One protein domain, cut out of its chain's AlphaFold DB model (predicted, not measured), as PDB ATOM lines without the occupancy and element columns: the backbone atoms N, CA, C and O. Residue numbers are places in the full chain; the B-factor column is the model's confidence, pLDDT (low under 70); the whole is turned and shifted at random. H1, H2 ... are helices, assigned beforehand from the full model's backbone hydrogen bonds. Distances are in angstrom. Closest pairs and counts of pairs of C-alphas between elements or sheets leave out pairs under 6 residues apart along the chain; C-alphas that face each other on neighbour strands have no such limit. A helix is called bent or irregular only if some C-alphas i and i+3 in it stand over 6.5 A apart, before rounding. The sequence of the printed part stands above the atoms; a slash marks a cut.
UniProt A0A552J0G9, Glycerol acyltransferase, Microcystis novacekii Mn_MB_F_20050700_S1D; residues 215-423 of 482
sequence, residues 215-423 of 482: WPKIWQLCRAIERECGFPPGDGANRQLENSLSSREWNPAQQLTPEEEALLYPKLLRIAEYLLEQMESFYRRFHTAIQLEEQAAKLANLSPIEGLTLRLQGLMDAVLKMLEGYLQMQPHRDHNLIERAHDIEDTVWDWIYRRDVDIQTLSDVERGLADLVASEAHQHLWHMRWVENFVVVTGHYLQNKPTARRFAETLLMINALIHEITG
ATOM      1  N   TRP A 215     192.655  64.128 -29.276       93.69
ATOM      2  CA  TRP A 215     194.059  63.768 -29.500       93.69
ATOM      3  C   TRP A 215     194.282  62.408 -30.169       93.69
ATOM      4  O   TRP A 215     195.085  62.361 -31.106       93.69
ATOM      5  N   PRO A 216     193.571  61.322 -29.798       91.75
ATOM      6  CA  PRO A 216     193.739  60.035 -30.471       91.75
ATOM      7  C   PRO A 216     193.490  60.128 -31.982       91.75
ATOM      8  O   PRO A 216     194.213  59.534 -32.785       91.75
ATOM      9  N   LYS A 217     192.483  60.908 -32.393       93.56
ATOM     10  CA  LYS A 217     192.098  61.084 -33.799       93.56
ATOM     11  C   LYS A 217     193.000  62.069 -34.534       93.56
ATOM     12  O   LYS A 217     193.376  61.796 -35.672       93.56
ATOM     13  N   ILE A 218     193.428  63.142 -33.867       93.44
ATOM     14  CA  ILE A 218     194.467  64.056 -34.365       93.44
ATOM     15  C   ILE A 218     195.748  63.275 -34.677       93.44
ATOM     16  O   ILE A 218     196.333  63.433 -35.748       93.44
ATOM     17  N   TRP A 219     196.162  62.382 -33.779       90.50
ATOM     18  CA  TRP A 219     197.366  61.584 -33.970       90.50
ATOM     19  C   TRP A 219     197.216  60.541 -35.084       90.50
ATOM     20  O   TRP A 219     198.126  60.358 -35.893       90.50
ATOM     21  N   GLN A 220     196.054  59.882 -35.178       90.94
ATOM     22  CA  GLN A 220     195.733  59.000 -36.308       90.94
ATOM     23  C   GLN A 220     195.827  59.743 -37.647       90.94
ATOM     24  O   GLN A 220     196.436  59.216 -38.577       90.94
ATOM     25  N   LEU A 221     195.281  60.960 -37.725       92.75
ATOM     26  CA  LEU A 221     195.361  61.808 -38.913       92.75
ATOM     27  C   LEU A 221     196.810  62.194 -39.234       92.75
ATOM     28  O   LEU A 221     197.242  62.033 -40.370       92.75
ATOM     29  N   CYS A 222     197.581  62.626 -38.234       91.56
ATOM     30  CA  CYS A 222     198.995  62.958 -38.405       91.56
ATOM     31  C   CYS A 222     199.790  61.768 -38.971       91.56
ATOM     32  O   CYS A 222     200.486  61.916 -39.972       91.56
ATOM     33  N   ARG A 223     199.612  60.557 -38.422       89.50
ATOM     34  CA  ARG A 223     200.266  59.343 -38.949       89.50
ATOM     35  C   ARG A 223     199.809  58.967 -40.357       89.50
ATOM     36  O   ARG A 223     200.602  58.422 -41.122       89.50
ATOM     37  N   ALA A 224     198.536  59.194 -40.681       91.31
ATOM     38  CA  ALA A 224     198.026  58.965 -42.027       91.31
ATOM     39  C   ALA A 224     198.716  59.907 -43.021       91.31
ATOM     40  O   ALA A 224     199.277  59.430 -44.000       91.31
ATOM     41  N   ILE A 225     198.785  61.203 -42.701       92.88
ATOM     42  CA  ILE A 225     199.511  62.207 -43.489       92.88
ATOM     43  C   ILE A 225     200.992  61.833 -43.622       92.88
ATOM     44  O   ILE A 225     201.517  61.819 -44.731       92.88
ATOM     45  N   GLU A 226     201.663  61.464 -42.524       91.94
ATOM     46  CA  GLU A 226     203.073  61.055 -42.562       91.94
ATOM     47  C   GLU A 226     203.296  59.883 -43.533       91.94
ATOM     48  O   GLU A 226     204.232  59.905 -44.331       91.94
ATOM     49  N   ARG A 227     202.410  58.880 -43.501       91.19
ATOM     50  CA  ARG A 227     202.466  57.726 -44.406       91.19
ATOM     51  C   ARG A 227     202.225  58.121 -45.858       91.19
ATOM     52  O   ARG A 227     202.906  57.599 -46.735       91.19
ATOM     53  N   GLU A 228     201.265  59.004 -46.119       91.12
ATOM     54  CA  GLU A 228     200.979  59.485 -47.475       91.12
ATOM     55  C   GLU A 228     202.138  60.296 -48.061       91.12
ATOM     56  O   GLU A 228     202.418  60.174 -49.250       91.12
ATOM     57  N   CYS A 229     202.869  61.029 -47.219       91.38
ATOM     58  CA  CYS A 229     204.105  61.721 -47.590       91.38
ATOM     59  C   CYS A 229     205.346  60.802 -47.625       91.38
ATOM     60  O   CYS A 229     206.449  61.270 -47.895       91.38
ATOM     61  N   GLY A 230     205.205  59.503 -47.334       90.25
ATOM     62  CA  GLY A 230     206.304  58.532 -47.387       90.25
ATOM     63  C   GLY A 230     207.299  58.599 -46.222       90.25
ATOM     64  O   GLY A 230     208.397  58.052 -46.330       90.25
ATOM     65  N   PHE A 231     206.950  59.237 -45.101       89.06
ATOM     66  CA  PHE A 231     207.819  59.278 -43.924       89.06
ATOM     67  C   PHE A 231     207.885  57.919 -43.204       89.06
ATOM     68  O   PHE A 231     206.893  57.181 -43.164       89.06
ATOM     69  N   PRO A 232     209.030  57.581 -42.576       83.00
ATOM     70  CA  PRO A 232     209.142  56.373 -41.767       83.00
ATOM     71  C   PRO A 232     208.254  56.460 -40.513       83.00
ATOM     72  O   PRO A 232     207.995  57.557 -40.007       83.00
ATOM     73  N   PRO A 233     207.808  55.312 -39.967       76.44
ATOM     74  CA  PRO A 233     207.026  55.288 -38.737       76.44
ATOM     75  C   PRO A 233     207.803  55.919 -37.572       76.44
ATOM     76  O   PRO A 233     209.011  55.725 -37.437       76.44
ATOM     77  N   GLY A 234     207.095  56.674 -36.727       70.81
ATOM     78  CA  GLY A 234     207.692  57.390 -35.598       70.81
ATOM     79  C   GLY A 234     208.406  56.490 -34.577       70.81
ATOM     80  O   GLY A 234     208.056  55.323 -34.387       70.81
ATOM     81  N   ASP A 235     209.396  57.071 -33.896       71.50
ATOM     82  CA  ASP A 235     210.189  56.453 -32.822       71.50
ATOM     83  C   ASP A 235     209.395  56.110 -31.530       71.50
ATOM     84  O   ASP A 235     208.168  56.231 -31.453       71.50
ATOM     85  N   GLY A 236     210.100  55.632 -30.498       68.94
ATOM     86  CA  GLY A 236     209.516  55.277 -29.199       68.94
ATOM     87  C   GLY A 236     208.997  56.466 -28.377       68.94
ATOM     88  O   GLY A 236     207.978  56.320 -27.701       68.94
ATOM     89  N   ALA A 237     209.631  57.641 -28.475       68.62
ATOM     90  CA  ALA A 237     209.213  58.852 -27.759       68.62
ATOM     91  C   ALA A 237     207.836  59.335 -28.243       68.62
ATOM     92  O   ALA A 237     206.961  59.679 -27.447       68.62
ATOM     93  N   ASN A 238     207.588  59.226 -29.550       77.94
ATOM     94  CA  ASN A 238     206.299  59.534 -30.163       77.94
ATOM     95  C   ASN A 238     205.150  58.677 -29.615       77.94
ATOM     96  O   ASN A 238     204.047  59.179 -29.411       77.94
ATOM     97  N   ARG A 239     205.397  57.390 -29.341       79.81
ATOM     98  CA  ARG A 239     204.381  56.492 -28.765       79.81
ATOM     99  C   ARG A 239     204.059  56.825 -27.311       79.81
ATOM    100  O   ARG A 239     202.905  56.724 -26.908       79.81
ATOM    101  N   GLN A 240     205.056  57.222 -26.522       83.50
ATOM    102  CA  GLN A 240     204.832  57.632 -25.132       83.50
ATOM    103  C   GLN A 240     203.980  58.904 -25.059       83.50
ATOM    104  O   GLN A 240     203.027  58.957 -24.281       83.50
ATOM    105  N   LEU A 241     204.266  59.883 -25.923       85.69
ATOM    106  CA  LEU A 241     203.472  61.100 -26.026       85.69
ATOM    107  C   LEU A 241     202.039  60.824 -26.507       85.69
ATOM    108  O   LEU A 241     201.098  61.326 -25.901       85.69
ATOM    109  N   GLU A 242     201.862  59.997 -27.546       85.81
ATOM    110  CA  GLU A 242     200.537  59.561 -28.024       85.81
ATOM    111  C   GLU A 242     199.704  58.978 -26.877       85.81
ATOM    112  O   GLU A 242     198.552  59.373 -26.688       85.81
ATOM    113  N   ASN A 243     200.297  58.081 -26.085       86.19
ATOM    114  CA  ASN A 243     199.617  57.450 -24.958       86.19
ATOM    115  C   ASN A 243     199.226  58.482 -23.889       86.19
ATOM    116  O   ASN A 243     198.075  58.487 -23.464       86.19
ATOM    117  N   SER A 244     200.137  59.393 -23.524       88.12
ATOM    118  CA  SER A 244     199.873  60.482 -22.568       88.12
ATOM    119  C   SER A 244     198.761  61.434 -23.040       88.12
ATOM    120  O   SER A 244     197.858  61.801 -22.284       88.12
ATOM    121  N   LEU A 245     198.788  61.840 -24.315       88.25
ATOM    122  CA  LEU A 245     197.757  62.688 -24.930       88.25
ATOM    123  C   LEU A 245     196.394  62.003 -24.990       88.25
ATOM    124  O   LEU A 245     195.364  62.648 -24.794       88.25
ATOM    125  N   SER A 246     196.388  60.697 -25.225       87.38
ATOM    126  CA  SER A 246     195.161  59.920 -25.388       87.38
ATOM    127  C   SER A 246     194.495  59.563 -24.059       87.38
ATOM    128  O   SER A 246     193.271  59.506 -24.003       87.38
ATOM    129  N   SER A 247     195.269  59.335 -22.992       86.31
ATOM    130  CA  SER A 247     194.737  58.915 -21.688       86.31
ATOM    131  C   SER A 247     194.352  60.064 -20.754       86.31
ATOM    132  O   SER A 247     193.805  59.806 -19.685       86.31
ATOM    133  N   ARG A 248     194.669  61.318 -21.107       87.56
ATOM    134  CA  ARG A 248     194.367  62.481 -20.256       87.56
ATOM    135  C   ARG A 248     192.874  62.805 -20.228       87.56
ATOM    136  O   ARG A 248     192.165  62.602 -21.216       87.56
ATOM    137  N   GLU A 249     192.433  63.386 -19.116       89.88
ATOM    138  CA  GLU A 249     191.110  63.998 -19.006       89.88
ATOM    139  C   GLU A 249     190.979  65.174 -19.989       89.88
ATOM    140  O   GLU A 249     191.908  65.964 -20.164       89.88
ATOM    141  N   TRP A 250     189.836  65.268 -20.671       92.69
ATOM    142  CA  TRP A 250     189.630  66.259 -21.723       92.69
ATOM    143  C   TRP A 250     189.277  67.636 -21.157       92.69
ATOM    144  O   TRP A 250     188.250  67.800 -20.503       92.69
ATOM    145  N   ASN A 251     190.078  68.647 -21.503       89.81
ATOM    146  CA  ASN A 251     189.764  70.053 -21.273       89.81
ATOM    147  C   ASN A 251     189.980  70.862 -22.573       89.81
ATOM    148  O   ASN A 251     191.100  70.913 -23.083       89.81
ATOM    149  N   PRO A 252     188.944  71.536 -23.110       83.31
ATOM    150  CA  PRO A 252     189.020  72.264 -24.381       83.31
ATOM    151  C   PRO A 252     189.960  73.477 -24.367       83.31
ATOM    152  O   PRO A 252     190.443  73.876 -25.427       83.31
ATOM    153  N   ALA A 253     190.224  74.062 -23.196       82.94
ATOM    154  CA  ALA A 253     191.144  75.186 -23.038       82.94
ATOM    155  C   ALA A 253     192.589  74.736 -22.751       82.94
ATOM    156  O   ALA A 253     193.482  75.578 -22.637       82.94
ATOM    157  N   GLN A 254     192.831  73.424 -22.632       85.12
ATOM    158  CA  GLN A 254     194.151  72.891 -22.322       85.12
ATOM    159  C   GLN A 254     195.126  73.138 -23.475       85.12
ATOM    160  O   GLN A 254     194.888  72.759 -24.625       85.12
ATOM    161  N   GLN A 255     196.248  73.765 -23.134       86.31
ATOM    162  CA  GLN A 255     197.394  73.924 -24.019       86.31
ATOM    163  C   GLN A 255     198.372  72.767 -23.800       86.31
ATOM    164  O   GLN A 255     198.419  72.186 -22.712       86.31
ATOM    165  N   LEU A 256     199.128  72.429 -24.840       85.25
ATOM    166  CA  LEU A 256     200.264  71.521 -24.718       85.25
ATOM    167  C   LEU A 256     201.317  72.106 -23.773       85.25
ATOM    168  O   LEU A 256     201.504  73.324 -23.729       85.25
ATOM    169  N   THR A 257     202.013  71.246 -23.030       86.00
ATOM    170  CA  THR A 257     203.205  71.685 -22.289       86.00
ATOM    171  C   THR A 257     204.372  71.927 -23.256       86.00
ATOM    172  O   THR A 257     204.363  71.372 -24.361       86.00
ATOM    173  N   PRO A 258     205.402  72.703 -22.868       84.38
ATOM    174  CA  PRO A 258     206.577  72.917 -23.714       84.38
ATOM    175  C   PRO A 258     207.255  71.614 -24.166       84.38
ATOM    176  O   PRO A 258     207.738  71.530 -25.292       84.38
ATOM    177  N   GLU A 259     207.261  70.572 -23.328       84.38
ATOM    178  CA  GLU A 259     207.819  69.259 -23.677       84.38
ATOM    179  C   GLU A 259     206.980  68.534 -24.738       84.38
ATOM    180  O   GLU A 259     207.521  67.911 -25.652       84.38
ATOM    181  N   GLU A 260     205.651  68.616 -24.638       86.19
ATOM    182  CA  GLU A 260     204.730  68.024 -25.612       86.19
ATOM    183  C   GLU A 260     204.791  68.765 -26.951       86.19
ATOM    184  O   GLU A 260     204.809  68.142 -28.018       86.19
ATOM    185  N   GLU A 261     204.873  70.095 -26.898       83.12
ATOM    186  CA  GLU A 261     205.067  70.952 -28.063       83.12
ATOM    187  C   GLU A 261     206.393  70.638 -28.762       83.12
ATOM    188  O   GLU A 261     206.404  70.424 -29.975       83.12
ATOM    189  N   ALA A 262     207.490  70.507 -28.011       83.44
ATOM    190  CA  ALA A 262     208.809  70.177 -28.549       83.44
ATOM    191  C   ALA A 262     208.850  68.834 -29.301       83.44
ATOM    192  O   ALA A 262     209.746  68.617 -30.116       83.44
ATOM    193  N   LEU A 263     207.883  67.942 -29.074       83.31
ATOM    194  CA  LEU A 263     207.755  66.664 -29.776       83.31
ATOM    195  C   LEU A 263     206.761  66.718 -30.948       83.31
ATOM    196  O   LEU A 263     207.016  66.141 -32.009       83.31
ATOM    197  N   LEU A 264     205.623  67.398 -30.782       82.25
ATOM    198  CA  LEU A 264     204.573  67.486 -31.803       82.25
ATOM    199  C   LEU A 264     204.892  68.494 -32.906       82.25
ATOM    200  O   LEU A 264     204.651  68.230 -34.086       82.25
ATOM    201  N   TYR A 265     205.426  69.650 -32.532       83.50
ATOM    202  CA  TYR A 265     205.641  70.761 -33.447       83.50
ATOM    203  C   TYR A 265     206.650  70.428 -34.560       83.50
ATOM    204  O   TYR A 265     206.342  70.674 -35.731       83.50
ATOM    205  N   PRO A 266     207.794  69.761 -34.279       84.81
ATOM    206  CA  PRO A 266     208.721  69.346 -35.332       84.81
ATOM    207  C   PRO A 266     208.108  68.386 -36.356       84.81
ATOM    208  O   PRO A 266     208.496  68.414 -37.521       84.81
ATOM    209  N   LYS A 267     207.130  67.554 -35.963       85.62
ATOM    210  CA  LYS A 267     206.426  66.669 -36.908       85.62
ATOM    211  C   LYS A 267     205.637  67.470 -37.928       85.62
ATOM    212  O   LYS A 267     205.744  67.211 -39.124       85.62
ATOM    213  N   LEU A 268     204.866  68.442 -37.446       87.31
ATOM    214  CA  LEU A 268     204.078  69.310 -38.306       87.31
ATOM    215  C   LEU A 268     204.979  70.123 -39.236       87.31
ATOM    216  O   LEU A 268     204.715  70.173 -40.434       87.31
ATOM    217  N   LEU A 269     206.064  70.696 -38.703       86.62
ATOM    218  CA  LEU A 269     207.035  71.430 -39.512       86.62
ATOM    219  C   LEU A 269     207.660  70.555 -40.587       86.62
ATOM    220  O   LEU A 269     207.729  70.978 -41.730       86.62
ATOM    221  N   ARG A 270     208.051  69.321 -40.258       89.38
ATOM    222  CA  ARG A 270     208.614  68.386 -41.237       89.38
ATOM    223  C   ARG A 270     207.633  68.069 -42.368       89.38
ATOM    224  O   ARG A 270     208.045  67.995 -43.520       89.38
ATOM    225  N   ILE A 271     206.352  67.874 -42.048       90.94
ATOM    226  CA  ILE A 271     205.305  67.649 -43.055       90.94
ATOM    227  C   ILE A 271     205.138  68.894 -43.931       90.94
ATOM    228  O   ILE A 271     205.114  68.776 -45.154       90.94
ATOM    229  N   ALA A 272     205.026  70.073 -43.315       90.75
ATOM    230  CA  ALA A 272     204.836  71.329 -44.031       90.75
ATOM    231  C   ALA A 272     206.028  71.653 -44.945       90.75
ATOM    232  O   ALA A 272     205.825  72.009 -46.101       90.75
ATOM    233  N   GLU A 273     207.249  71.461 -44.446       91.19
ATOM    234  CA  GLU A 273     208.500  71.642 -45.183       91.19
ATOM    235  C   GLU A 273     208.555  70.722 -46.404       91.19
ATOM    236  O   GLU A 273     208.723  71.194 -47.524       91.19
ATOM    237  N   TYR A 274     208.305  69.424 -46.212       93.50
ATOM    238  CA  TYR A 274     208.275  68.461 -47.311       93.50
ATOM    239  C   TYR A 274     207.242  68.828 -48.377       93.50
ATOM    240  O   TYR A 274     207.556  68.825 -49.565       93.50
ATOM    241  N   LEU A 275     206.009  69.155 -47.976       93.38
ATOM    242  CA  LEU A 275     204.962  69.527 -48.927       93.38
ATOM    243  C   LEU A 275     205.335  70.796 -49.694       93.38
ATOM    244  O   LEU A 275     205.164  70.836 -50.910       93.38
ATOM    245  N   LEU A 276     205.875  71.804 -49.008       92.94
ATOM    246  CA  LEU A 276     206.318  73.035 -49.646       92.94
ATOM    247  C   LEU A 276     207.456  72.770 -50.639       92.94
ATOM    248  O   LEU A 276     207.391  73.256 -51.763       92.94
ATOM    249  N   GLU A 277     208.441  71.942 -50.288       93.12
ATOM    250  CA  GLU A 277     209.504  71.517 -51.207       93.12
ATOM    251  C   GLU A 277     208.955  70.778 -52.437       93.12
ATOM    252  O   GLU A 277     209.383  71.055 -53.560       93.12
ATOM    253  N   GLN A 278     207.992  69.863 -52.256       94.81
ATOM    254  CA  GLN A 278     207.354  69.168 -53.379       94.81
ATOM    255  C   GLN A 278     206.622  70.154 -54.297       94.81
ATOM    256  O   GLN A 278     206.776  70.085 -55.518       94.81
ATOM    257  N   MET A 279     205.868  71.094 -53.722       93.50
ATOM    258  CA  MET A 279     205.138  72.121 -54.467       93.50
ATOM    259  C   MET A 279     206.090  73.068 -55.209       93.50
ATOM    260  O   MET A 279     205.914  73.310 -56.403       93.50
ATOM    261  N   GLU A 280     207.131  73.572 -54.545       93.00
ATOM    262  CA  GLU A 280     208.156  74.415 -55.164       93.00
ATOM    263  C   GLU A 280     208.865  73.682 -56.310       93.00
ATOM    264  O   GLU A 280     209.034  74.242 -57.392       93.00
ATOM    265  N   SER A 281     209.257  72.422 -56.098       92.88
ATOM    266  CA  SER A 281     209.905  71.589 -57.116       92.88
ATOM    267  C   SER A 281     208.990  71.346 -58.319       92.88
ATOM    268  O   SER A 281     209.417  71.505 -59.465       92.88
ATOM    269  N   PHE A 282     207.713  71.036 -58.071       93.56
ATOM    270  CA  PHE A 282     206.693  70.887 -59.106       93.56
ATOM    271  C   PHE A 282     206.576  72.155 -59.961       93.56
ATOM    272  O   PHE A 282     206.713  72.089 -61.185       93.56
ATOM    273  N   TYR A 283     206.409  73.320 -59.333       93.38
ATOM    274  CA  TYR A 283     206.269  74.580 -60.059       93.38
ATOM    275  C   TYR A 283     207.549  74.986 -60.798       93.38
ATOM    276  O   TYR A 283     207.468  75.343 -61.969       93.38
ATOM    277  N   ARG A 284     208.737  74.849 -60.191       89.69
ATOM    278  CA  ARG A 284     210.013  75.130 -60.880       89.69
ATOM    279  C   ARG A 284     210.211  74.246 -62.111       89.69
ATOM    280  O   ARG A 284     210.732  74.710 -63.120       89.69
ATOM    281  N   ARG A 285     209.825  72.969 -62.025       91.81
ATOM    282  CA  ARG A 285     210.052  71.992 -63.097       91.81
ATOM    283  C   ARG A 285     209.069  72.138 -64.255       91.81
ATOM    284  O   ARG A 285     209.477  71.973 -65.401       91.81
ATOM    285  N   PHE A 286     207.793  72.381 -63.963       91.19
ATOM    286  CA  PHE A 286     206.723  72.312 -64.966       91.19
ATOM    287  C   PHE A 286     206.129  73.674 -65.344       91.19
ATOM    288  O   PHE A 286     205.476  73.775 -66.377       91.19
ATOM    289  N   HIS A 287     206.392  74.731 -64.569       87.56
ATOM    290  CA  HIS A 287     205.882  76.081 -64.814       87.56
ATOM    291  C   HIS A 287     207.036  77.090 -64.855       87.56
ATOM    292  O   HIS A 287     207.246  77.867 -63.930       87.56
ATOM    293  N   THR A 288     207.775  77.117 -65.968       75.06
ATOM    294  CA  THR A 288     208.991  77.940 -66.147       75.06
ATOM    295  C   THR A 288     208.770  79.452 -66.032       75.06
ATOM    296  O   THR A 288     209.732  80.200 -65.890       75.06
ATOM    297  N   ALA A 289     207.518  79.914 -66.104       74.88
ATOM    298  CA  ALA A 289     207.152  81.309 -65.869       74.88
ATOM    299  C   ALA A 289     207.259  81.718 -64.386       74.88
ATOM    300  O   ALA A 289     207.318  82.908 -64.080       74.88
ATOM    301  N   ILE A 290     207.284  80.752 -63.462       80.12
ATOM    302  CA  ILE A 290     207.406  81.018 -62.031       80.12
ATOM    303  C   ILE A 290     208.861  81.341 -61.695       80.12
ATOM    304  O   ILE A 290     209.751  80.496 -61.777       80.12
ATOM    305  N   GLN A 291     209.082  82.582 -61.272       74.25
ATOM    306  CA  GLN A 291     210.344  83.040 -60.706       74.25
ATOM    307  C   GLN A 291     210.212  83.061 -59.186       74.25
ATOM    308  O   GLN A 291     209.601  83.961 -58.613       74.25
ATOM    309  N   LEU A 292     210.770  82.047 -58.530       76.38
ATOM    310  CA  LEU A 292     210.956  82.069 -57.084       76.38
ATOM    311  C   LEU A 292     212.289  82.767 -56.818       76.38
ATOM    312  O   LEU A 292     213.335  82.239 -57.190       76.38
ATOM    313  N   GLU A 293     212.251  83.963 -56.228       67.25
ATOM    314  CA  GLU A 293     213.474  84.657 -55.815       67.25
ATOM    315  C   GLU A 293     214.307  83.750 -54.898       67.25
ATOM    316  O   GLU A 293     213.775  83.134 -53.969       67.25
ATOM    317  N   GLU A 294     215.623  83.697 -55.111       63.34
ATOM    318  CA  GLU A 294     216.538  83.072 -54.157       63.34
ATOM    319  C   GLU A 294     216.596  83.928 -52.888       63.34
ATOM    320  O   GLU A 294     217.386  84.857 -52.740       63.34
ATOM    321  N   GLN A 295     215.730  83.608 -51.933       67.31
ATOM    322  CA  GLN A 295     215.641  84.313 -50.658       67.31
ATOM    323  C   GLN A 295     216.717  83.870 -49.656       67.31
ATOM    324  O   GLN A 295     216.580  84.145 -48.468       67.31
ATOM    325  N   ALA A 296     217.798  83.215 -50.095       65.44
ATOM    326  CA  ALA A 296     218.819  82.630 -49.220       65.44
ATOM    327  C   ALA A 296     219.370  83.634 -48.187       65.44
ATOM    328  O   ALA A 296     219.495  83.310 -47.008       65.44
ATOM    329  N   ALA A 297     219.602  84.886 -48.599       63.38
ATOM    330  CA  ALA A 297     220.058  85.953 -47.706       63.38
ATOM    331  C   ALA A 297     218.989  86.418 -46.694       63.38
ATOM    332  O   ALA A 297     219.330  86.785 -45.573       63.38
ATOM    333  N   LYS A 298     217.697  86.395 -47.065       72.56
ATOM    334  CA  LYS A 298     216.579  86.721 -46.156       72.56
ATOM    335  C   LYS A 298     216.304  85.572 -45.182       72.56
ATOM    336  O   LYS A 298     216.013  85.828 -44.023       72.56
ATOM    337  N   LEU A 299     216.440  84.327 -45.639       76.69
ATOM    338  CA  LEU A 299     216.205  83.112 -44.855       76.69
ATOM    339  C   LEU A 299     217.269  82.882 -43.774       76.69
ATOM    340  O   LEU A 299     216.950  82.317 -42.735       76.69
ATOM    341  N   ALA A 300     218.505  83.350 -43.983       72.81
ATOM    342  CA  ALA A 300     219.630  83.111 -43.074       72.81
ATOM    343  C   ALA A 300     219.414  83.615 -41.632       72.81
ATOM    344  O   ALA A 300     220.036  83.091 -40.712       72.81
ATOM    345  N   ASN A 301     218.537  84.605 -41.431       79.00
ATOM    346  CA  ASN A 301     218.272  85.220 -40.125       79.00
ATOM    347  C   ASN A 301     216.873  84.906 -39.565       79.00
ATOM    348  O   ASN A 301     216.488  85.484 -38.551       79.00
ATOM    349  N   LEU A 302     216.099  84.041 -40.226       82.12
ATOM    350  CA  LEU A 302     214.729  83.719 -39.827       82.12
ATOM    351  C   LEU A 302     214.679  82.404 -39.050       82.12
ATOM    352  O   LEU A 302     215.434  81.471 -39.327       82.12
ATOM    353  N   SER A 303     213.751  82.301 -38.097       83.94
ATOM    354  CA  SER A 303     213.417  81.005 -37.507       83.94
ATOM    355  C   SER A 303     212.863  80.052 -38.581       83.94
ATOM    356  O   SER A 303     212.327  80.512 -39.596       83.94
ATOM    357  N   PRO A 304     212.908  78.720 -38.372       82.44
ATOM    358  CA  PRO A 304     212.375  77.758 -39.342       82.44
ATOM    359  C   PRO A 304     210.932  78.054 -39.784       82.44
ATOM    360  O   PRO A 304     210.579  77.880 -40.945       82.44
ATOM    361  N   ILE A 305     210.101  78.555 -38.869       82.06
ATOM    362  CA  ILE A 305     208.685  78.866 -39.108       82.06
ATOM    363  C   ILE A 305     208.511  80.146 -39.916       82.06
ATOM    364  O   ILE A 305     207.669  80.199 -40.814       82.06
ATOM    365  N   GLU A 306     209.295  81.177 -39.612       83.81
ATOM    366  CA  GLU A 306     209.297  82.418 -40.385       83.81
ATOM    367  C   GLU A 306     209.818  82.164 -41.802       83.81
ATOM    368  O   GLU A 306     209.228  82.652 -42.763       83.81
ATOM    369  N   GLY A 307     210.856  81.333 -41.946       87.00
ATOM    370  CA  GLY A 307     211.375  80.910 -43.245       87.00
ATOM    371  C   GLY A 307     210.352  80.123 -44.068       87.00
ATOM    372  O   GLY A 307     210.131  80.445 -45.237       87.00
ATOM    373  N   LEU A 308     209.670  79.148 -43.454       87.19
ATOM    374  CA  LEU A 308     208.571  78.403 -44.080       87.19
ATOM    375  C   LEU A 308     207.433  79.343 -44.508       87.19
ATOM    376  O   LEU A 308     206.945  79.259 -45.633       87.19
ATOM    377  N   THR A 309     207.030  80.265 -43.628       87.25
ATOM    378  CA  THR A 309     205.950  81.227 -43.898       87.25
ATOM    379  C   THR A 309     206.309  82.136 -45.073       87.25
ATOM    380  O   THR A 309     205.491  82.324 -45.972       87.25
ATOM    381  N   LEU A 310     207.537  82.660 -45.101       87.88
ATOM    382  CA  LEU A 310     208.016  83.523 -46.179       87.88
ATOM    383  C   LEU A 310     208.042  82.785 -47.526       87.88
ATOM    384  O   LEU A 310     207.580  83.324 -48.533       87.88
ATOM    385  N   ARG A 311     208.537  81.542 -47.548       91.00
ATOM    386  CA  ARG A 311     208.560  80.708 -48.758       91.00
ATOM    387  C   ARG A 311     207.163  80.355 -49.248       91.00
ATOM    388  O   ARG A 311     206.897  80.479 -50.439       91.00
ATOM    389  N   LEU A 312     206.255  79.990 -48.341       91.00
ATOM    390  CA  LEU A 312     204.854  79.730 -48.671       91.00
ATOM    391  C   LEU A 312     204.200  80.969 -49.299       91.00
ATOM    392  O   LEU A 312     203.584  80.864 -50.356       91.00
ATOM    393  N   GLN A 313     204.379  82.149 -48.696       90.06
ATOM    394  CA  GLN A 313     203.876  83.414 -49.241       90.06
ATOM    395  C   GLN A 313     204.475  83.736 -50.614       90.06
ATOM    396  O   GLN A 313     203.741  84.125 -51.520       90.06
ATOM    397  N   GLY A 314     205.784  83.535 -50.785       90.62
ATOM    398  CA  GLY A 314     206.462  83.722 -52.068       90.62
ATOM    399  C   GLY A 314     205.942  82.778 -53.154       90.62
ATOM    400  O   GLY A 314     205.710  83.209 -54.281       90.62
ATOM    401  N   LEU A 315     205.697  81.510 -52.814       92.75
ATOM    402  CA  LEU A 315     205.130  80.539 -53.744       92.75
ATOM    403  C   LEU A 315     203.692  80.896 -54.133       92.75
ATOM    404  O   LEU A 315     203.362  80.861 -55.316       92.75
ATOM    405  N   MET A 316     202.852  81.265 -53.161       93.19
ATOM    406  CA  MET A 316     201.481  81.713 -53.421       93.19
ATOM    407  C   MET A 316     201.463  82.923 -54.362       93.19
ATOM    408  O   MET A 316     200.772  82.895 -55.377       93.19
ATOM    409  N   ASP A 317     202.272  83.950 -54.084       92.31
ATOM    410  CA  ASP A 317     202.389  85.135 -54.943       92.31
ATOM    411  C   ASP A 317     202.830  84.781 -56.372       92.31
ATOM    412  O   ASP A 317     202.238  85.260 -57.343       92.31
ATOM    413  N   ALA A 318     203.835  83.913 -56.512       92.62
ATOM    414  CA  ALA A 318     204.344  83.500 -57.814       92.62
ATOM    415  C   ALA A 318     203.319  82.687 -58.621       92.62
ATOM    416  O   ALA A 318     203.218  82.855 -59.838       92.62
ATOM    417  N   VAL A 319     202.525  81.841 -57.957       93.56
ATOM    418  CA  VAL A 319     201.442  81.091 -58.606       93.56
ATOM    419  C   VAL A 319     200.321  82.015 -59.066       93.56
ATOM    420  O   VAL A 319     199.881  81.883 -60.208       93.56
ATOM    421  N   LEU A 320     199.908  82.995 -58.255       93.12
ATOM    422  CA  LEU A 320     198.916  83.981 -58.697       93.12
ATOM    423  C   LEU A 320     199.437  84.805 -59.885       93.12
ATOM    424  O   LEU A 320     198.707  84.975 -60.853       93.12
ATOM    425  N   LYS A 321     200.712  85.223 -59.882       92.25
ATOM    426  CA  LYS A 321     201.337  85.915 -61.032       92.25
ATOM    427  C   LYS A 321     201.341  85.070 -62.303       92.25
ATOM    428  O   LYS A 321     201.101  85.587 -63.392       92.25
ATOM    429  N   MET A 322     201.616  83.772 -62.178       92.50
ATOM    430  CA  MET A 322     201.566  82.835 -63.304       92.50
ATOM    431  C   MET A 322     200.155  82.759 -63.900       92.50
ATOM    432  O   MET A 322     200.005  82.823 -65.121       92.50
ATOM    433  N   LEU A 323     199.129  82.695 -63.049       93.12
ATOM    434  CA  LEU A 323     197.731  82.674 -63.478       93.12
ATOM    435  C   LEU A 323     197.280  84.008 -64.080       93.12
ATOM    436  O   LEU A 323     196.645  84.008 -65.128       93.12
ATOM    437  N   GLU A 324     197.654  85.137 -63.481       93.25
ATOM    438  CA  GLU A 324     197.395  86.478 -64.026       93.25
ATOM    439  C   GLU A 324     198.015  86.643 -65.418       93.25
ATOM    440  O   GLU A 324     197.371  87.173 -66.321       93.25
ATOM    441  N   GLY A 325     199.238  86.139 -65.613       91.62
ATOM    442  CA  GLY A 325     199.904  86.122 -66.913       91.62
ATOM    443  C   GLY A 325     199.170  85.261 -67.943       91.62
ATOM    444  O   GLY A 325     198.961  85.712 -69.069       91.62
ATOM    445  N   TYR A 326     198.734  84.056 -67.558       91.12
ATOM    446  CA  TYR A 326     197.928  83.178 -68.417       91.12
ATOM    447  C   TYR A 326     196.595  83.829 -68.818       91.12
ATOM    448  O   TYR A 326     196.230  83.831 -69.994       91.12
ATOM    449  N   LEU A 327     195.903  84.439 -67.854       91.38
ATOM    450  CA  LEU A 327     194.620  85.116 -68.056       91.38
ATOM    451  C   LEU A 327     194.758  86.512 -68.685       91.38
ATOM    452  O   LEU A 327     193.748  87.152 -68.969       91.38
ATOM    453  N   GLN A 328     195.989  86.986 -68.910       91.50
ATOM    454  CA  GLN A 328     196.305  88.321 -69.436       91.50
ATOM    455  C   GLN A 328     195.684  89.454 -68.602       91.50
ATOM    456  O   GLN A 328     195.303  90.508 -69.116       91.50
ATOM    457  N   MET A 329     195.580  89.233 -67.294       90.12
ATOM    458  CA  MET A 329     195.013  90.186 -66.350       90.12
ATOM    459  C   MET A 329     196.022  91.281 -66.014       90.12
ATOM    460  O   MET A 329     197.228  91.052 -65.940       90.12
ATOM    461  N   GLN A 330     195.516  92.487 -65.761       84.75
ATOM    462  CA  GLN A 330     196.301  93.564 -65.165       84.75
ATOM    463  C   GLN A 330     196.054  93.553 -63.654       84.75
ATOM    464  O   GLN A 330     194.971  93.960 -63.231       84.75
ATOM    465  N   PRO A 331     197.008  93.081 -62.832       77.56
ATOM    466  CA  PRO A 331     196.791  92.989 -61.398       77.56
ATOM    467  C   PRO A 331     196.621  94.381 -60.783       77.56
ATOM    468  O   PRO A 331     197.380  95.317 -61.061       77.56
ATOM    469  N   HIS A 332     195.628  94.515 -59.910       79.31
ATOM    470  CA  HIS A 332     195.435  95.725 -59.124       79.31
ATOM    471  C   HIS A 332     196.549  95.848 -58.079       79.31
ATOM    472  O   HIS A 332     196.754  94.956 -57.261       79.31
ATOM    473  N   ARG A 333     197.262  96.982 -58.079       75.69
ATOM    474  CA  ARG A 333     198.434  97.196 -57.206       75.69
ATOM    475  C   ARG A 333     198.120  97.123 -55.710       75.69
ATOM    476  O   ARG A 333     199.003  96.783 -54.934       75.69
ATOM    477  N   ASP A 334     196.884  97.438 -55.332       79.50
ATOM    478  CA  ASP A 334     196.448  97.496 -53.935       79.50
ATOM    479  C   ASP A 334     195.775  96.194 -53.463       79.50
ATOM    480  O   ASP A 334     195.391  96.101 -52.296       79.50
ATOM    481  N   HIS A 335     195.610  95.202 -54.350       82.56
ATOM    482  CA  HIS A 335     194.950  93.944 -54.007       82.56
ATOM    483  C   HIS A 335     195.908  92.993 -53.287       82.56
ATOM    484  O   HIS A 335     197.030  92.730 -53.726       82.56
ATOM    485  N   ASN A 336     195.437  92.439 -52.174       86.75
ATOM    486  CA  ASN A 336     196.125  91.366 -51.464       86.75
ATOM    487  C   ASN A 336     195.915  90.003 -52.161       86.75
ATOM    488  O   ASN A 336     195.170  89.897 -53.131       86.75
ATOM    489  N   LEU A 337     196.562  88.942 -51.662       88.06
ATOM    490  CA  LEU A 337     196.494  87.599 -52.259       88.06
ATOM    491  C   LEU A 337     195.060  87.046 -52.384       88.06
ATOM    492  O   LEU A 337     194.758  86.414 -53.389       88.06
ATOM    493  N   ILE A 338     194.179  87.300 -51.408       83.56
ATOM    494  CA  ILE A 338     192.770  86.862 -51.447       83.56
ATOM    495  C   ILE A 338     192.017  87.608 -52.548       83.56
ATOM    496  O   ILE A 338     191.330  86.997 -53.356       83.56
ATOM    497  N   GLU A 339     192.164  88.935 -52.595       85.62
ATOM    498  CA  GLU A 339     191.503  89.773 -53.606       85.62
ATOM    499  C   GLU A 339     191.951  89.364 -55.022       85.62
ATOM    500  O   GLU A 339     191.116  89.181 -55.900       85.62
ATOM    501  N   ARG A 340     193.250  89.098 -55.218       89.81
ATOM    502  CA  ARG A 340     193.797  88.594 -56.490       89.81
ATOM    503  C   ARG A 340     193.272  87.203 -56.858       89.81
ATOM    504  O   ARG A 340     192.975  86.958 -58.023       89.81
ATOM    505  N   ALA A 341     193.151  86.295 -55.887       88.88
ATOM    506  CA  ALA A 341     192.585  84.965 -56.109       88.88
ATOM    507  C   ALA A 341     191.118  85.038 -56.570       88.88
ATOM    508  O   ALA A 341     190.756  84.383 -57.547       88.88
ATOM    509  N   HIS A 342     190.316  85.914 -55.956       85.38
ATOM    510  CA  HIS A 342     188.943  86.171 -56.390       85.38
ATOM    511  C   HIS A 342     188.878  86.765 -57.808       85.38
ATOM    512  O   HIS A 342     188.067  86.314 -58.613       85.38
ATOM    513  N   ASP A 343     189.746  87.728 -58.146       87.94
ATOM    514  CA  ASP A 343     189.798  88.304 -59.499       87.94
ATOM    515  C   ASP A 343     190.113  87.223 -60.559       87.94
ATOM    516  O   ASP A 343     189.550  87.214 -61.662       87.94
ATOM    517  N   ILE A 344     191.016  86.290 -60.225       91.06
ATOM    518  CA  ILE A 344     191.367  85.135 -61.064       91.06
ATOM    519  C   ILE A 344     190.168  84.193 -61.206       91.06
ATOM    520  O   ILE A 344     189.860  83.776 -62.326       91.06
ATOM    521  N   GLU A 345     189.486  83.856 -60.106       89.31
ATOM    522  CA  GLU A 345     188.303  82.989 -60.139       89.31
ATOM    523  C   GLU A 345     187.219  83.564 -61.054       89.31
ATOM    524  O   GLU A 345     186.725  82.865 -61.941       89.31
ATOM    525  N   ASP A 346     186.907  84.847 -60.885       87.00
ATOM    526  CA  ASP A 346     185.913  85.557 -61.684       87.00
ATOM    527  C   ASP A 346     186.251  85.532 -63.178       87.00
ATOM    528  O   ASP A 346     185.385  85.270 -64.022       87.00
ATOM    529  N   THR A 347     187.520  85.762 -63.515       90.25
ATOM    530  CA  THR A 347     187.988  85.751 -64.906       90.25
ATOM    531  C   THR A 347     187.888  84.350 -65.508       90.25
ATOM    532  O   THR A 347     187.396  84.181 -66.625       90.25
ATOM    533  N   VAL A 348     188.275  83.315 -64.757       91.25
ATOM    534  CA  VAL A 348     188.102  81.923 -65.192       91.25
ATOM    535  C   VAL A 348     186.623  81.578 -65.361       91.25
ATOM    536  O   VAL A 348     186.244  80.899 -66.320       91.25
ATOM    537  N   TRP A 349     185.756  82.053 -64.467       89.38
ATOM    538  CA  TRP A 349     184.319  81.853 -64.604       89.38
ATOM    539  C   TRP A 349     183.776  82.488 -65.875       89.38
ATOM    540  O   TRP A 349     182.889  81.898 -66.477       89.38
ATOM    541  N   ASP A 350     184.307  83.615 -66.338       89.69
ATOM    542  CA  ASP A 350     183.897  84.190 -67.621       89.69
ATOM    543  C   ASP A 350     184.321  83.347 -68.828       89.69
ATOM    544  O   ASP A 350     183.634  83.351 -69.850       89.69
ATOM    545  N   TRP A 351     185.411  82.588 -68.709       92.12
ATOM    546  CA  TRP A 351     185.886  81.682 -69.759       92.12
ATOM    547  C   TRP A 351     185.114  80.355 -69.775       92.12
ATOM    548  O   TRP A 351     184.996  79.718 -70.822       92.12
ATOM    549  N   ILE A 352     184.530  79.955 -68.641       92.19
ATOM    550  CA  ILE A 352     183.650  78.779 -68.541       92.19
ATOM    551  C   ILE A 352     182.192  79.154 -68.860       92.19
ATOM    552  O   ILE A 352     181.532  78.470 -69.640       92.19
ATOM    553  N   TYR A 353     181.687  80.239 -68.275       91.25
ATOM    554  CA  TYR A 353     180.315  80.748 -68.383       91.25
ATOM    555  C   TYR A 353     180.269  81.962 -69.317       91.25
ATOM    556  O   TYR A 353     180.131  83.112 -68.891       91.25
ATOM    557  N   ARG A 354     180.397  81.673 -70.611       90.50
ATOM    558  CA  ARG A 354     180.716  82.624 -71.680       90.50
ATOM    559  C   ARG A 354     179.628  83.667 -71.891       90.50
ATOM    560  O   ARG A 354     178.491  83.326 -72.205       90.50
ATOM    561  N   ARG A 355     179.995  84.943 -71.745       87.19
ATOM    562  CA  ARG A 355     179.117  86.121 -71.938       87.19
ATOM    563  C   ARG A 355     179.253  86.765 -73.312       87.19
ATOM    564  O   ARG A 355     178.363  87.488 -73.739       87.19
ATOM    565  N   ASP A 356     180.372  86.509 -73.965       90.31
ATOM    566  CA  ASP A 356     180.759  87.034 -75.268       90.31
ATOM    567  C   ASP A 356     180.132  86.263 -76.438       90.31
ATOM    568  O   ASP A 356     180.044  86.798 -77.540       90.31
ATOM    569  N   VAL A 357     179.666  85.031 -76.203       90.44
ATOM    570  CA  VAL A 357     179.063  84.165 -77.224       90.44
ATOM    571  C   VAL A 357     177.779  83.503 -76.730       90.44
ATOM    572  O   VAL A 357     177.664  83.129 -75.562       90.44
ATOM    573  N   ASP A 358     176.818  83.294 -77.634       92.25
ATOM    574  CA  ASP A 358     175.650  82.458 -77.351       92.25
ATOM    575  C   ASP A 358     175.953  80.991 -77.671       92.25
ATOM    576  O   ASP A 358     175.882  80.543 -78.819       92.25
ATOM    577  N   ILE A 359     176.239  80.236 -76.609       92.75
ATOM    578  CA  ILE A 359     176.558  78.804 -76.628       92.75
ATOM    579  C   ILE A 359     175.524  77.953 -77.384       92.75
ATOM    580  O   ILE A 359     175.880  76.878 -77.869       92.75
ATOM    581  N   GLN A 360     174.264  78.389 -77.484       90.69
ATOM    582  CA  GLN A 360     173.209  77.634 -78.173       90.69
ATOM    583  C   GLN A 360     173.256  77.774 -79.698       90.69
ATOM    584  O   GLN A 360     172.654  76.965 -80.397       90.69
ATOM    585  N   THR A 361     173.960  78.787 -80.202       94.75
ATOM    586  CA  THR A 361     173.994  79.138 -81.631       94.75
ATOM    587  C   THR A 361     175.326  78.827 -82.309       94.75
ATOM    588  O   THR A 361     175.418  78.918 -83.529       94.75
ATOM    589  N   LEU A 362     176.347  78.449 -81.531       94.69
ATOM    590  CA  LEU A 362     177.671  78.109 -82.044       94.69
ATOM    591  C   LEU A 362     177.618  76.887 -82.966       94.69
ATOM    592  O   LEU A 362     176.945  75.900 -82.664       94.69
ATOM    593  N   SER A 363     178.395  76.927 -84.049       96.69
ATOM    594  CA  SER A 363     178.694  75.732 -84.840       96.69
ATOM    595  C   SER A 363     179.484  74.705 -84.019       96.69
ATOM    596  O   SER A 363     180.103  75.036 -83.005       96.69
ATOM    597  N   ASP A 364     179.529  73.452 -84.479       95.94
ATOM    598  CA  ASP A 364     180.247  72.378 -83.777       95.94
ATOM    599  C   ASP A 364     181.736  72.695 -83.555       95.94
ATOM    600  O   ASP A 364     182.293  72.375 -82.503       95.94
ATOM    601  N   VAL A 365     182.382  73.365 -84.518       96.44
ATOM    602  CA  VAL A 365     183.799  73.755 -84.415       96.44
ATOM    603  C   VAL A 365     183.984  74.864 -83.382       96.44
ATOM    604  O   VAL A 365     184.837  74.743 -82.503       96.44
ATOM    605  N   GLU A 366     183.172  75.920 -83.436       96.12
ATOM    606  CA  GLU A 366     183.232  77.017 -82.461       96.12
ATOM    607  C   GLU A 366     182.921  76.520 -81.048       96.12
ATOM    608  O   GLU A 366     183.583  76.912 -80.085       96.12
ATOM    609  N   ARG A 367     181.955  75.603 -80.923       95.25
ATOM    610  CA  ARG A 367     181.633  74.967 -79.653       95.25
ATOM    611  C   ARG A 367     182.795  74.125 -79.135       95.25
ATOM    612  O   ARG A 367     183.110  74.220 -77.952       95.25
ATOM    613  N   GLY A 368     183.444  73.344 -79.997       94.62
ATOM    614  CA  GLY A 368     184.628  72.564 -79.633       94.62
ATOM    615  C   GLY A 368     185.775  73.439 -79.121       94.62
ATOM    616  O   GLY A 368     186.382  73.116 -78.101       94.62
ATOM    617  N   LEU A 369     186.027  74.582 -79.769       95.25
ATOM    618  CA  LEU A 369     187.028  75.555 -79.320       95.25
ATOM    619  C   LEU A 369     186.637  76.223 -77.994       95.25
ATOM    620  O   LEU A 369     187.481  76.391 -77.117       95.25
ATOM    621  N   ALA A 370     185.360  76.569 -77.806       94.62
ATOM    622  CA  ALA A 370     184.879  77.120 -76.541       94.62
ATOM    623  C   ALA A 370     185.001  76.108 -75.386       94.62
ATOM    624  O   ALA A 370     185.438  76.472 -74.294       94.62
ATOM    625  N   ASP A 371     184.655  74.841 -75.627       94.88
ATOM    626  CA  ASP A 371     184.795  73.755 -74.653       94.88
ATOM    627  C   ASP A 371     186.273  73.495 -74.300       94.88
ATOM    628  O   ASP A 371     186.579  73.212 -73.139       94.88
ATOM    629  N   LEU A 372     187.193  73.638 -75.264       94.06
ATOM    630  CA  LEU A 372     188.634  73.549 -75.015       94.06
ATOM    631  C   LEU A 372     189.099  74.647 -74.050       94.06
ATOM    632  O   LEU A 372     189.696  74.331 -73.023       94.06
ATOM    633  N   VAL A 373     188.740  75.908 -74.319       93.69
ATOM    634  CA  VAL A 373     189.061  77.048 -73.439       93.69
ATOM    635  C   VAL A 373     188.500  76.836 -72.031       93.69
ATOM    636  O   VAL A 373     189.208  77.038 -71.047       93.69
ATOM    637  N   ALA A 374     187.250  76.379 -71.909       93.88
ATOM    638  CA  ALA A 374     186.638  76.110 -70.607       93.88
ATOM    639  C   ALA A 374     187.363  74.990 -69.837       93.88
ATOM    640  O   ALA A 374     187.518  75.074 -68.617       93.88
ATOM    641  N   SER A 375     187.820  73.948 -70.538       92.62
ATOM    642  CA  SER A 375     188.604  72.862 -69.942       92.62
ATOM    643  C   SER A 375     189.982  73.324 -69.472       92.62
ATOM    644  O   SER A 375     190.373  72.973 -68.360       92.62
ATOM    645  N   GLU A 376     190.696  74.119 -70.273       91.94
ATOM    646  CA  GLU A 376     191.993  74.695 -69.890       91.94
ATOM    647  C   GLU A 376     191.842  75.620 -68.677       91.94
ATOM    648  O   GLU A 376     192.491  75.414 -67.650       91.94
ATOM    649  N   ALA A 377     190.900  76.565 -68.731       91.56
ATOM    650  CA  ALA A 377     190.642  77.502 -67.642       91.56
ATOM    651  C   ALA A 377     190.277  76.779 -66.332       91.56
ATOM    652  O   ALA A 377     190.757  77.135 -65.256       91.56
ATOM    653  N   HIS A 378     189.478  75.710 -66.408       89.44
ATOM    654  CA  HIS A 378     189.126  74.921 -65.231       89.44
ATOM    655  C   HIS A 378     190.332  74.228 -64.585       89.44
ATOM    656  O   HIS A 378     190.400  74.159 -63.358       89.44
ATOM    657  N   GLN A 379     191.284  73.724 -65.377       88.12
ATOM    658  CA  GLN A 379     192.511  73.130 -64.835       88.12
ATOM    659  C   GLN A 379     193.329  74.171 -64.063       88.12
ATOM    660  O   GLN A 379     193.890  73.858 -63.014       88.12
ATOM    661  N   HIS A 380     193.308  75.427 -64.513       88.88
ATOM    662  CA  HIS A 380     193.988  76.523 -63.833       88.88
ATOM    663  C   HIS A 380     193.378  76.904 -62.471       88.88
ATOM    664  O   HIS A 380     194.114  77.367 -61.599       88.88
ATOM    665  N   LEU A 381     192.089  76.626 -62.222       86.94
ATOM    666  CA  LEU A 381     191.474  76.858 -60.902       86.94
ATOM    667  C   LEU A 381     192.124  76.041 -59.791       86.94
ATOM    668  O   LEU A 381     192.147  76.495 -58.653       86.94
ATOM    669  N   TRP A 382     192.651  74.855 -60.094       89.38
ATOM    670  CA  TRP A 382     193.340  74.037 -59.094       89.38
ATOM    671  C   TRP A 382     194.532  74.788 -58.482       89.38
ATOM    672  O   TRP A 382     194.697  74.817 -57.264       89.38
ATOM    673  N   HIS A 383     195.316  75.480 -59.317       91.56
ATOM    674  CA  HIS A 383     196.462  76.272 -58.867       91.56
ATOM    675  C   HIS A 383     196.054  77.457 -57.986       91.56
ATOM    676  O   HIS A 383     196.808  77.844 -57.103       91.56
ATOM    677  N   MET A 384     194.882  78.039 -58.220       90.88
ATOM    678  CA  MET A 384     194.373  79.153 -57.422       90.88
ATOM    679  C   MET A 384     193.782  78.663 -56.088       90.88
ATOM    680  O   MET A 384     194.083  79.219 -55.036       90.88
ATOM    681  N   ARG A 385     193.022  77.561 -56.098       87.19
ATOM    682  CA  ARG A 385     192.311  77.035 -54.917       87.19
ATOM    683  C   ARG A 385     193.219  76.661 -53.757       87.19
ATOM    684  O   ARG A 385     192.884  76.924 -52.602       87.19
ATOM    685  N   TRP A 386     194.380  76.061 -54.027       88.75
ATOM    686  CA  TRP A 386     195.309  75.773 -52.934       88.75
ATOM    687  C   TRP A 386     195.885  77.068 -52.336       88.75
ATOM    688  O   TRP A 386     196.121  77.112 -51.132       88.75
ATOM    689  N   VAL A 387     196.046  78.143 -53.122       90.56
ATOM    690  CA  VAL A 387     196.451  79.459 -52.596       90.56
ATOM    691  C   VAL A 387     195.376  80.013 -51.661       90.56
ATOM    692  O   VAL A 387     195.698  80.387 -50.535       90.56
ATOM    693  N   GLU A 388     194.100  79.994 -52.061       84.25
ATOM    694  CA  GLU A 388     192.981  80.428 -51.203       84.25
ATOM    695  C   GLU A 388     192.926  79.663 -49.879       84.25
ATOM    696  O   GLU A 388     192.698  80.248 -48.821       84.25
ATOM    697  N   ASN A 389     193.189  78.355 -49.918       82.00
ATOM    698  CA  ASN A 389     193.184  77.522 -48.722       82.00
ATOM    699  C   ASN A 389     194.327  77.863 -47.751       82.00
ATOM    700  O   ASN A 389     194.170  77.657 -46.551       82.00
ATOM    701  N   PHE A 390     195.464  78.381 -48.228       86.62
ATOM    702  CA  PHE A 390     196.656  78.618 -47.400       86.62
ATOM    703  C   PHE A 390     196.956  80.093 -47.111       86.62
ATOM    704  O   PHE A 390     197.766  80.382 -46.234       86.62
ATOM    705  N   VAL A 391     196.268  81.035 -47.756       80.50
ATOM    706  CA  VAL A 391     196.498  82.482 -47.594       80.50
ATOM    707  C   VAL A 391     196.311  82.994 -46.159       80.50
ATOM    708  O   VAL A 391     196.930  83.974 -45.750       80.50
ATOM    709  N   VAL A 392     195.475  82.310 -45.378       72.62
ATOM    710  CA  VAL A 392     195.179  82.617 -43.969       72.62
ATOM    711  C   VAL A 392     196.077  81.861 -42.984       72.62
ATOM    712  O   VAL A 392     196.030  82.132 -41.784       72.62
ATOM    713  N   VAL A 393     196.912  80.932 -43.465       76.69
ATOM    714  CA  VAL A 393     197.856  80.185 -42.626       76.69
ATOM    715  C   VAL A 393     199.013  81.099 -42.243       76.69
ATOM    716  O   VAL A 393     199.736  81.616 -43.092       76.69
ATOM    717  N   THR A 394     199.218  81.272 -40.940       70.06
ATOM    718  CA  THR A 394     200.354  82.021 -40.396       70.06
ATOM    719  C   THR A 394     201.167  81.123 -39.475       70.06
ATOM    720  O   THR A 394     200.602  80.374 -38.676       70.06
ATOM    721  N   GLY A 395     202.499  81.216 -39.548       66.69
ATOM    722  CA  GLY A 395     203.396  80.432 -38.694       66.69
ATOM    723  C   GLY A 395     203.133  80.611 -37.193       66.69
ATOM    724  O   GLY A 395     203.280  79.672 -36.417       66.69
ATOM    725  N   HIS A 396     202.643  81.785 -36.791       76.62
ATOM    726  CA  HIS A 396     202.362  82.113 -35.394       76.62
ATOM    727  C   HIS A 396     201.013  81.591 -34.882       76.62
ATOM    728  O   HIS A 396     200.791  81.585 -33.670       76.62
ATOM    729  N   TYR A 397     200.101  81.141 -35.758       81.75
ATOM    730  CA  TYR A 397     198.791  80.662 -35.314       81.75
ATOM    731  C   TYR A 397     198.930  79.496 -34.339       81.75
ATOM    732  O   TYR A 397     198.279  79.478 -33.303       81.75
ATOM    733  N   LEU A 398     199.812  78.539 -34.608       80.69
ATOM    734  CA  LEU A 398     199.980  77.409 -33.703       80.69
ATOM    735  C   LEU A 398     200.879  77.749 -32.504       80.69
ATOM    736  O   LEU A 398     200.515  77.415 -31.380       80.69
ATOM    737  N   GLN A 399     201.979  78.482 -32.732       79.38
ATOM    738  CA  GLN A 399     202.938  78.876 -31.685       79.38
ATOM    739  C   GLN A 399     202.296  79.688 -30.558       79.38
ATOM    740  O   GLN A 399     202.597  79.487 -29.390       79.38
ATOM    741  N   ASN A 400     201.393  80.614 -30.895       83.75
ATOM    742  CA  ASN A 400     200.834  81.528 -29.900       83.75
ATOM    743  C   ASN A 400     199.910  80.822 -28.894       83.75
ATOM    744  O   ASN A 400     199.648  81.375 -27.829       83.75
ATOM    745  N   LYS A 401     199.341  79.661 -29.252       85.50
ATOM    746  CA  LYS A 401     198.389  78.926 -28.404       85.50
ATOM    747  C   LYS A 401     198.246  77.466 -28.879       85.50
ATOM    748  O   LYS A 401     197.299  77.149 -29.609       85.50
ATOM    749  N   PRO A 402     199.150  76.559 -28.483       86.88
ATOM    750  CA  PRO A 402     199.192  75.187 -28.988       86.88
ATOM    751  C   PRO A 402     198.080  74.316 -28.372       86.88
ATOM    752  O   PRO A 402     198.310  73.513 -27.471       86.88
ATOM    753  N   THR A 403     196.840  74.474 -28.843       90.12
ATOM    754  CA  THR A 403     195.684  73.663 -28.417       90.12
ATOM    755  C   THR A 403     195.394  72.536 -29.400       90.12
ATOM    756  O   THR A 403     195.677  72.639 -30.596       90.12
ATOM    757  N   ALA A 404     194.721  71.482 -28.925       90.75
ATOM    758  CA  ALA A 404     194.272  70.378 -29.777       90.75
ATOM    759  C   ALA A 404     193.439  70.861 -30.978       90.75
ATOM    760  O   ALA A 404     193.516  70.305 -32.072       90.75
ATOM    761  N   ARG A 405     192.668  71.939 -30.791       90.12
ATOM    762  CA  ARG A 405     191.883  72.567 -31.852       90.12
ATOM    763  C   ARG A 405     192.765  73.153 -32.951       90.12
ATOM    764  O   ARG A 405     192.567  72.782 -34.104       90.12
ATOM    765  N   ARG A 406     193.720  74.028 -32.605       89.88
ATOM    766  CA  ARG A 406     194.603  74.660 -33.601       89.88
ATOM    767  C   ARG A 406     195.403  73.599 -34.365       89.88
ATOM    768  O   ARG A 406     195.500  73.671 -35.583       89.88
ATOM    769  N   PHE A 407     195.877  72.557 -33.674       89.81
ATOM    770  CA  PHE A 407     196.530  71.406 -34.312       89.81
ATOM    771  C   PHE A 407     195.610  70.663 -35.291       89.81
ATOM    772  O   PHE A 407     196.021  70.359 -36.411       89.81
ATOM    773  N   ALA A 408     194.371  70.367 -34.888       91.88
ATOM    774  CA  ALA A 408     193.404  69.693 -35.749       91.88
ATOM    775  C   ALA A 408     193.074  70.521 -36.998       91.88
ATOM    776  O   ALA A 408     193.025  69.969 -38.092       91.88
ATOM    777  N   GLU A 409     192.865  71.831 -36.852       90.50
ATOM    778  CA  GLU A 409     192.569  72.738 -37.969       90.50
ATOM    779  C   GLU A 409     193.705  72.736 -38.998       90.50
ATOM    780  O   GLU A 409     193.454  72.446 -40.169       90.50
ATOM    781  N   THR A 410     194.957  72.900 -38.557       90.50
ATOM    782  CA  THR A 410     196.120  72.865 -39.455       90.50
ATOM    783  C   THR A 410     196.275  71.514 -40.159       90.50
ATOM    784  O   THR A 410     196.491  71.465 -41.371       90.50
ATOM    785  N   LEU A 411     196.126  70.394 -39.441       91.69
ATOM    786  CA  LEU A 411     196.229  69.063 -40.051       91.69
ATOM    787  C   LEU A 411     195.095  68.780 -41.037       91.69
ATOM    788  O   LEU A 411     195.327  68.130 -42.052       91.69
ATOM    789  N   LEU A 412     193.879  69.265 -40.775       91.69
ATOM    790  CA  LEU A 412     192.753  69.118 -41.699       91.69
ATOM    791  C   LEU A 412     192.978  69.917 -42.990       91.69
ATOM    792  O   LEU A 412     192.635  69.416 -44.059       91.69
ATOM    793  N   MET A 413     193.590  71.103 -42.910       90.00
ATOM    794  CA  MET A 413     193.978  71.891 -44.089       90.00
ATOM    795  C   MET A 413     195.067  71.187 -44.907       90.00
ATOM    796  O   MET A 413     194.935  71.044 -46.122       90.00
ATOM    797  N   ILE A 414     196.103  70.664 -44.244       91.69
ATOM    798  CA  ILE A 414     197.154  69.866 -44.894       91.69
ATOM    799  C   ILE A 414     196.564  68.612 -45.551       91.69
ATOM    800  O   ILE A 414     196.879  68.302 -46.699       91.69
ATOM    801  N   ASN A 415     195.677  67.901 -44.852       92.31
ATOM    802  CA  ASN A 415     195.015  66.720 -45.395       92.31
ATOM    803  C   ASN A 415     194.185  67.056 -46.639       92.31
ATOM    804  O   ASN A 415     194.195  66.293 -47.602       92.31
ATOM    805  N   ALA A 416     193.471  68.188 -46.627       89.69
ATOM    806  CA  ALA A 416     192.698  68.645 -47.776       89.69
ATOM    807  C   ALA A 416     193.599  68.879 -48.999       89.69
ATOM    808  O   ALA A 416     193.278  68.378 -50.074       89.69
ATOM    809  N   LEU A 417     194.757  69.529 -48.820       90.19
ATOM    810  CA  LEU A 417     195.741  69.718 -49.890       90.19
ATOM    811  C   LEU A 417     196.254  68.386 -50.451       90.19
ATOM    812  O   LEU A 417     196.267  68.186 -51.662       90.19
ATOM    813  N   ILE A 418     196.651  67.453 -49.580       91.50
ATOM    814  CA  ILE A 418     197.151  66.136 -50.005       91.50
ATOM    815  C   ILE A 418     196.078  65.377 -50.784       91.50
ATOM    816  O   ILE A 418     196.362  64.781 -51.823       91.50
ATOM    817  N   HIS A 419     194.833  65.401 -50.316       90.19
ATOM    818  CA  HIS A 419     193.723  64.773 -51.025       90.19
ATOM    819  C   HIS A 419     193.445  65.434 -52.379       90.19
ATOM    820  O   HIS A 419     193.086  64.734 -53.329       90.19
ATOM    821  N   GLU A 420     193.627  66.752 -52.482       87.50
ATOM    822  CA  GLU A 420     193.502  67.488 -53.739       87.50
ATOM    823  C   GLU A 420     194.604  67.087 -54.731       87.50
ATOM    824  O   GLU A 420     194.302  66.783 -55.883       87.50
ATOM    825  N   ILE A 421     195.858  66.983 -54.274       89.75
ATOM    826  CA  ILE A 421     197.009  66.528 -55.077       89.75
ATOM    827  C   ILE A 421     196.843  65.066 -55.519       89.75
ATOM    828  O   ILE A 421     197.120  64.711 -56.663       89.75
ATOM    829  N   THR A 422     196.393  64.193 -54.614       89.56
ATOM    830  CA  THR A 422     196.289  62.742 -54.859       89.56
ATOM    831  C   THR A 422     194.975  62.319 -55.522       89.56
ATOM    832  O   THR A 422     194.801  61.143 -55.841       89.56
ATOM    833  N   GLY A 423     194.036  63.248 -55.727       84.81
ATOM    834  CA  GLY A 423     192.735  62.972 -56.338       84.81
ATOM    835  C   GLY A 423     191.779  62.145 -55.467       84.81
ATOM    836  O   GLY A 423     190.835  61.555 -55.993       84.81
TER     837      GLY A 423
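AT A GLANCE: This is residues 215 to 423 of the 482 residues of the protein "Glycerol acyltransferase" of Microcystis novacekii Mn_MB_F_20050700_S1D (UniProt A0A552J0G9). Helices running mostly along one long axis make a loose, elongated bundle of H1, H3, H5, H6, H7 and H9. H1, H3 and H9 fill one half, the hairpin of H6 and H7 makes the other, and H5 bridges the two; H2 lies at the end of the first half, and short H4 sits in a loop beside H5. The printed part has 209 residues with nine named helices, H1 to H9 in order, and no named strand: the class is all helix. The whole is loose, with a radius of gyration of the C-alphas of 21.0 A and spans of 67 by 40 by 32 A.

IN THESE COORDINATES: H1, residues 215 to 228, begins at C-alpha 215 (194.059, 63.768, -29.500). H2 is residues 236 to 247. H3, residues 258 to 286, is 41.3 A long and has a kink of 26 degrees near residue 265. H4 is residues 296 to 299. H5, residues 304 to 326, is 32.9 A long. H6, residues 337 to 352, is 22.5 A long. H7, residues 364 to 390, begins at C-alpha 364 (180.247, 72.378, -83.777), is 40.4 A long and has a kink of 27 degrees near residue 381. H8, residues 395 to 399, is only just irregular, with C-alphas 395 and 398 6.8 A apart. H9, residues 404 to 422, is 26.3 A long and ends at C-alpha 422 (196.289, 62.742, -54.859).

HOW THE PARTS SIT: H5 is the hub, touching four helices. Its residues 305 to 315 touch residues 269 to 280 of H3 at a shallow tilt of 27 degrees, the same way; the closest C-alphas, of Glu 273 and Leu 308, are 6.9 A apart. Its residues 316 to 323 touch residues 380 to 387 of H7 at 17 degrees, opposite ways, closest at Met 316 and Val 387, C-alphas 5.6 A apart. H5 also touches H6, closest C-alphas Glu 324 and Ile 344, 6.8 A, and H8, closest C-alphas Ile 305 and Gly 395, 5.5 A. H6 and H7 form a hairpin, C-alphas of Ile 352 and Ala 374 4.5 A apart. H1 touches H9, closest C-alphas Ile 218 and Ala 408, 5.9 A, and forms a hairpin with H2. H4 and H5 are close but not clearly touching. Every O i to N i+4 pair is within hydrogen-bond range in H1, H2, H5, H6 and H9; the counts are 23 of 25 in H3, 19 of 23 in H7 and 0 of 1 in H8, where 1 of 2 O i to N i+3 pairs is within range, and H4 is too short for such a pair.

THE WHOLE: The C-alphas farthest apart, of Glu 259 and Ser 363, are 68.1 A apart. The printed part has no cut, and the link from H6 to H7 is long. Mean pLDDT of the printed part is 87.1; residues 236 to 237, 293 to 297 and 395 are under 70.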